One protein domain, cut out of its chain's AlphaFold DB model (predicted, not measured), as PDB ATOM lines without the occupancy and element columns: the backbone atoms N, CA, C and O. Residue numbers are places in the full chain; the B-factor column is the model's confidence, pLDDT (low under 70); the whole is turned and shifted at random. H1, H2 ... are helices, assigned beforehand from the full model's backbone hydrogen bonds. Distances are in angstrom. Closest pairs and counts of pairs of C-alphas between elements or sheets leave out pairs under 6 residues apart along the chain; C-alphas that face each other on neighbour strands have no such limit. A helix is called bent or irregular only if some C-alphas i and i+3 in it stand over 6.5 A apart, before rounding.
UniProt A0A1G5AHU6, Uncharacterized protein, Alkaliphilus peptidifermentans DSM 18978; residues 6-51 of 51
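AT A GLANCE: This is residues 6 to 51 of the 51 residues of an uncharacterized protein of Alkaliphilus peptidifermentans DSM 18978 (UniProt A0A1G5AHU6). This is a drawn-out chain with two separate helices and no common core: the longer helix H2 makes one end, and the short helix H1 lies well away from it, with a long link between them that folds back before it enters H2. Beyond H1, residues 6 to 16 form an arm with no named helix that reaches to the other end of the model. The printed part has 46 residues with two named helices, H1 then H2 along the chain, and no named strand; the class is all helix, though the helices hold 22 of the 46 residues, under half. The whole is extended, with a radius of gyration of the C-alphas of 16.8 A, and only just elongated, with spans of 46 by 29 by 16 A.

HOW THE PARTS SIT: H2, residues 36 to 49, is the longest helix by residues. H1, residues 17 to 24, is apart from it, with no C-alpha of the one within 8 A of the other. Residues 6 to 27, of which 17 to 24 belong to H1, stand free, and so do residues 31 to 37, of which 36 and 37 belong to H2. In both H1 and H2, every O i to N i+4 pair is within hydrogen-bond range. Neither helix is bent.

IN THESE COORDINATES: H2 has 14 residues and measures 20.2 A from C-alpha 36 at (150.753, 296.771, 187.325) to C-alpha 49 at (152.687, 298.494, 207.397). H1 has 8 residues and measures 10.6 A from its first to its last C-alpha; it begins with C-alpha 17 at (159.908, 322.427, 205.257).

THE WHOLE: The two C-alphas farthest apart are those of Glu 9 and Gly 37, at 46.9 A. The link from H1 to H2, 11 residues, is long. The printed part has no cut, and it ends at the chain's last residue, Lys 51. The mean pLDDT of the printed part is 94.1, and residue 51 is the one printed residue under 70.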
ATOM      1  N   PHE A   6     179.190 318.026 205.143       96.38
ATOM      2  CA  PHE A   6     179.961 318.842 204.208       96.38
ATOM      3  C   PHE A   6     179.575 320.330 204.239       96.38
ATOM      4  O   PHE A   6     180.420 321.185 203.997       96.38
ATOM      5  N   PHE A   7     178.315 320.651 204.549       94.75
ATOM      6  CA  PHE A   7     177.804 322.020 204.561       94.75
ATOM      7  C   PHE A   7     177.733 322.638 205.968       94.75
ATOM      8  O   PHE A   7     177.156 323.709 206.120       94.75
ATOM      9  N   ALA A   8     178.331 322.008 206.987       93.00
ATOM     10  CA  ALA A   8     178.195 322.431 208.385       93.00
ATOM     11  C   ALA A   8     178.707 323.857 208.681       93.00
ATOM     12  O   ALA A   8     178.255 324.472 209.643       93.00
ATOM     13  N   GLU A   9     179.632 324.383 207.872       96.00
ATOM     14  CA  GLU A   9     180.213 325.727 208.039       96.00
ATOM     15  C   GLU A   9     179.511 326.817 207.208       96.00
ATOM     16  O   GLU A   9     179.945 327.968 207.214       96.00
ATOM     17  N   TYR A  10     178.452 326.475 206.470       94.31
ATOM     18  CA  TYR A  10     177.764 327.405 205.576       94.31
ATOM     19  C   TYR A  10     176.398 327.804 206.123       94.31
ATOM     20  O   TYR A  10     175.617 326.964 206.570       94.31
ATOM     21  N   ASP A  11     176.076 329.091 205.999       92.56
ATOM     22  CA  ASP A  11     174.738 329.586 206.296       92.56
ATOM     23  C   ASP A  11     173.708 329.001 205.322       92.56
ATOM     24  O   ASP A  11     173.947 328.848 204.119       92.56
ATOM     25  N   TYR A  12     172.512 328.730 205.838       92.88
ATOM     26  CA  TYR A  12     171.357 328.330 205.048       92.88
ATOM     27  C   TYR A  12     170.213 329.320 205.254       92.88
ATOM     28  O   TYR A  12     169.912 329.726 206.374       92.88
ATOM     29  N   VAL A  13     169.549 329.683 204.156       92.75
ATOM     30  CA  VAL A  13     168.359 330.537 204.172       92.75
ATOM     31  C   VAL A  13     167.147 329.692 203.806       92.75
ATOM     32  O   VAL A  13     167.054 329.154 202.702       92.75
ATOM     33  N   GLY A  14     166.203 329.595 204.734       90.81
ATOM     34  CA  GLY A  14     164.961 328.858 204.559       90.81
ATOM     35  C   GLY A  14     164.299 328.543 205.894       90.81
ATOM     36  O   GLY A  14     164.695 329.069 206.931       90.81
ATOM     37  N   GLY A  15     163.269 327.703 205.849       91.19
ATOM     38  CA  GLY A  15     162.571 327.197 207.031       91.19
ATOM     39  C   GLY A  15     162.667 325.678 207.139       91.19
ATOM     40  O   GLY A  15     163.421 325.027 206.418       91.19
ATOM     41  N   ASP A  16     161.825 325.107 207.992       93.75
ATOM     42  CA  ASP A  16     161.858 323.687 208.363       93.75
ATOM     43  C   ASP A  16     161.202 322.729 207.345       93.75
ATOM     44  O   ASP A  16     161.208 321.515 207.527       93.75
ATOM     45  N   VAL A  17     160.648 323.244 206.239       95.31
ATOM     46  CA  VAL A  17     159.908 322.427 205.257       95.31
ATOM     47  C   VAL A  17     160.777 321.305 204.689       95.31
ATOM     48  O   VAL A  17     160.345 320.158 204.617       95.31
ATOM     49  N   SER A  18     162.007 321.622 204.276       94.25
ATOM     50  CA  SER A  18     162.888 320.629 203.647       94.25
ATOM     51  C   SER A  18     163.439 319.594 204.633       94.25
ATOM     52  O   SER A  18     163.675 318.457 204.235       94.25
ATOM     53  N   GLU A  19     163.589 319.963 205.906       94.69
ATOM     54  CA  GLU A  19     163.940 319.054 207.003       94.69
ATOM     55  C   GLU A  19     162.795 318.072 207.259       94.69
ATOM     56  O   GLU A  19     162.985 316.864 207.137       94.69
ATOM     57  N   LYS A  20     161.569 318.582 207.434       96.19
ATOM     58  CA  LYS A  20     160.373 317.747 207.627       96.19
ATOM     59  C   LYS A  20     160.136 316.777 206.472       96.19
ATOM     60  O   LYS A  20     159.755 315.633 206.709       96.19
ATOM     61  N   LEU A  21     160.349 317.210 205.227       96.25
ATOM     62  CA  LEU A  21     160.237 316.334 204.057       96.25
ATOM     63  C   LEU A  21     161.322 315.252 204.031       96.25
ATOM     64  O   LEU A  21     161.044 314.148 203.580       96.25
ATOM     65  N   PHE A  22     162.535 315.549 204.495       94.94
ATOM     66  CA  PHE A  22     163.605 314.558 204.577       94.94
ATOM     67  C   PHE A  22     163.348 313.527 205.683       94.94
ATOM     68  O   PHE A  22     163.578 312.342 205.471       94.94
ATOM     69  N   GLU A  23     162.842 313.962 206.838       96.44
ATOM     70  CA  GLU A  23     162.543 313.083 207.973       96.44
ATOM     71  C   GLU A  23     161.339 312.167 207.730       96.44
ATOM     72  O   GLU A  23     161.342 311.017 208.161       96.44
ATOM     73  N   ASN A  24     160.300 312.674 207.057       95.56
ATOM     74  CA  ASN A  24     159.018 311.973 206.921       95.56
ATOM     75  C   ASN A  24     158.760 311.438 205.505       95.56
ATOM     76  O   ASN A  24     157.825 310.667 205.295       95.56
ATOM     77  N   GLY A  25     159.536 311.876 204.514       94.56
ATOM     78  CA  GLY A  25     159.373 311.474 203.125       94.56
ATOM     79  C   GLY A  25     160.043 310.138 202.829       94.56
ATOM     80  O   GLY A  25     161.149 309.855 203.282       94.56
ATOM     81  N   VAL A  26     159.393 309.330 201.993       94.38
ATOM     82  CA  VAL A  26     159.963 308.100 201.444       94.38
ATOM     83  C   VAL A  26     159.752 308.079 199.935       94.38
ATOM     84  O   VAL A  26     158.669 308.391 199.441       94.38
ATOM     85  N   CYS A  27     160.798 307.734 199.186       95.06
ATOM     86  CA  CYS A  27     160.683 307.511 197.749       95.06
ATOM     87  C   CYS A  27     160.235 306.073 197.495       95.06
ATOM     88  O   CYS A  27     160.870 305.130 197.971       95.06
ATOM     89  N   LEU A  28     159.173 305.915 196.713       94.44
ATOM     90  CA  LEU A  28     158.660 304.614 196.300       94.44
ATOM     91  C   LEU A  28     159.215 304.221 194.924       94.44
ATOM     92  O   LEU A  28     159.589 305.104 194.147       94.44
ATOM     93  N   PRO A  29     159.275 302.919 194.593       95.00
ATOM     94  CA  PRO A  29     159.659 302.482 193.258       95.00
ATOM     95  C   PRO A  29     158.736 303.093 192.194       95.00
ATOM     96  O   PRO A  29     157.515 302.997 192.295       95.00
ATOM     97  N   SER A  30     159.333 303.723 191.181       94.75
ATOM     98  CA  SER A  30     158.612 304.476 190.144       94.75
ATOM     99  C   SER A  30     159.236 304.330 188.748       94.75
ATOM    100  O   SER A  30     159.162 305.247 187.930       94.75
ATOM    101  N   ASP A  31     159.940 303.227 188.491       96.19
ATOM    102  CA  ASP A  31     160.612 302.989 187.208       96.19
ATOM    103  C   ASP A  31     159.579 302.750 186.090       96.19
ATOM    104  O   ASP A  31     158.531 302.142 186.308       96.19
ATOM    105  N   THR A  32     159.884 303.185 184.867       95.88
ATOM    106  CA  THR A  32     159.002 303.013 183.700       95.88
ATOM    107  C   THR A  32     158.812 301.553 183.285       95.88
ATOM    108  O   THR A  32     157.890 301.248 182.532       95.88
ATOM    109  N   LYS A  33     159.669 300.646 183.758       97.56
ATOM    110  CA  LYS A  33     159.576 299.200 183.503       97.56
ATOM    111  C   LYS A  33     158.645 298.466 184.463       97.56
ATOM    112  O   LYS A  33     158.446 297.265 184.287       97.56
ATOM    113  N   MET A  34     158.134 299.141 185.489       97.31
ATOM    114  CA  MET A  34     157.249 298.510 186.459       97.31
ATOM    115  C   MET A  34     155.957 298.050 185.797       97.31
ATOM    116  O   MET A  34     155.367 298.750 184.974       97.31
ATOM    117  N   THR A  35     155.514 296.865 186.190       97.94
ATOM    118  CA  THR A  35     154.218 296.337 185.781       97.94
ATOM    119  C   THR A  35     153.143 296.717 186.793       97.94
ATOM    120  O   THR A  35     153.431 297.008 187.957       97.94
ATOM    121  N   ASP A  36     151.876 296.617 186.394       97.50
ATOM    122  CA  ASP A  36     150.753 296.771 187.325       97.50
ATOM    123  C   ASP A  36     150.822 295.765 188.488       97.50
ATOM    124  O   ASP A  36     150.384 296.055 189.601       97.50
ATOM    125  N   GLY A  37     151.403 294.580 188.260       98.00
ATOM    126  CA  GLY A  37     151.648 293.589 189.310       98.00
ATOM    127  C   GLY A  37     152.635 294.088 190.370       98.00
ATOM    128  O   GLY A  37     152.390 293.912 191.567       98.00
ATOM    129  N   ASP A  38     153.708 294.762 189.947       97.38
ATOM    130  CA  ASP A  38     154.701 295.354 190.850       97.38
ATOM    131  C   ASP A  38     154.091 296.493 191.674       97.38
ATOM    132  O   ASP A  38     154.249 296.525 192.897       97.38
ATOM    133  N   LEU A  39     153.332 297.380 191.018       96.44
ATOM    134  CA  LEU A  39     152.621 298.481 191.675       96.44
ATOM    135  C   LEU A  39     151.645 297.960 192.736       96.44
ATOM    136  O   LEU A  39     151.678 298.399 193.885       96.44
ATOM    137  N   ASN A  40     150.813 296.976 192.382       97.00
ATOM    138  CA  ASN A  40     149.844 296.394 193.311       97.00
ATOM    139  C   ASN A  40     150.520 295.737 194.519       97.00
ATOM    140  O   ASN A  40     150.031 295.870 195.646       97.00
ATOM    141  N   ARG A  41     151.652 295.056 194.307       96.75
ATOM    142  CA  ARG A  41     152.430 294.444 195.387       96.75
ATOM    143  C   ARG A  41     152.964 295.497 196.358       96.75
ATOM    144  O   ARG A  41     152.776 295.338 197.561       96.75
ATOM    145  N   ILE A  42     153.596 296.558 195.855       96.00
ATOM    146  CA  ILE A  42     154.165 297.633 196.688       96.00
ATOM    147  C   ILE A  42     153.061 298.341 197.480       96.00
ATOM    148  O   ILE A  42     153.137 298.406 198.706       96.00
ATOM    149  N   CYS A  43     151.981 298.750 196.808       95.06
ATOM    150  CA  CYS A  43     150.836 299.396 197.453       95.06
ATOM    151  C   CYS A  43     150.192 298.520 198.541       95.06
ATOM    152  O   CYS A  43     149.668 299.041 199.524       95.06
ATOM    153  N   SER A  44     150.187 297.195 198.366       96.12
ATOM    154  CA  SER A  44     149.652 296.272 199.376       96.12
ATOM    155  C   SER A  44     150.545 296.217 200.613       96.12
ATOM    156  O   SER A  44     150.034 296.316 201.725       96.12
ATOM    157  N   ILE A  45     151.868 296.140 200.426       95.81
ATOM    158  CA  ILE A  45     152.846 296.141 201.524       95.81
ATOM    159  C   ILE A  45     152.754 297.444 202.324       95.81
ATOM    160  O   ILE A  45     152.691 297.404 203.549       95.81
ATOM    161  N   GLU A  46     152.686 298.596 201.653       93.62
ATOM    162  CA  GLU A  46     152.520 299.888 202.330       93.62
ATOM    163  C   GLU A  46     151.264 299.914 203.198       93.62
ATOM    164  O   GLU A  46     151.334 300.227 204.383       93.62
ATOM    165  N   LYS A  47     150.117 299.513 202.645       94.31
ATOM    166  CA  LYS A  47     148.855 299.470 203.399       94.31
ATOM    167  C   LYS A  47     148.897 298.505 204.586       94.31
ATOM    168  O   LYS A  47     148.163 298.716 205.545       94.31
ATOM    169  N   GLU A  48     149.703 297.447 204.530       95.69
ATOM    170  CA  GLU A  48     149.882 296.514 205.648       95.69
ATOM    171  C   GLU A  48     150.770 297.068 206.763       95.69
ATOM    172  O   GLU A  48     150.499 296.785 207.928       95.69
ATOM    173  N   LEU A  49     151.789 297.862 206.424       92.50
ATOM    174  CA  LEU A  49     152.687 298.494 207.397       92.50
ATOM    175  C   LEU A  49     151.986 299.560 208.251       92.50
ATOM    176  O   LEU A  49     152.392 299.785 209.387       92.50
ATOM    177  N   TRP A  50     150.938 300.190 207.715       84.75
ATOM    178  CA  TRP A  50     150.191 301.277 208.361       84.75
ATOM    179  C   TRP A  50     148.829 300.840 208.938       84.75
ATOM    180  O   TRP A  50     147.899 301.646 208.996       84.75
ATOM    181  N   LYS A  51     148.693 299.566 209.329       58.06
ATOM    182  CA  LYS A  51     147.517 299.048 210.055       58.06
ATOM    183  C   LYS A  51     147.515 299.417 211.535       58.06
ATOM    184  O   LYS A  51     148.607 299.456 212.140       58.06
TER     185      LYS A  51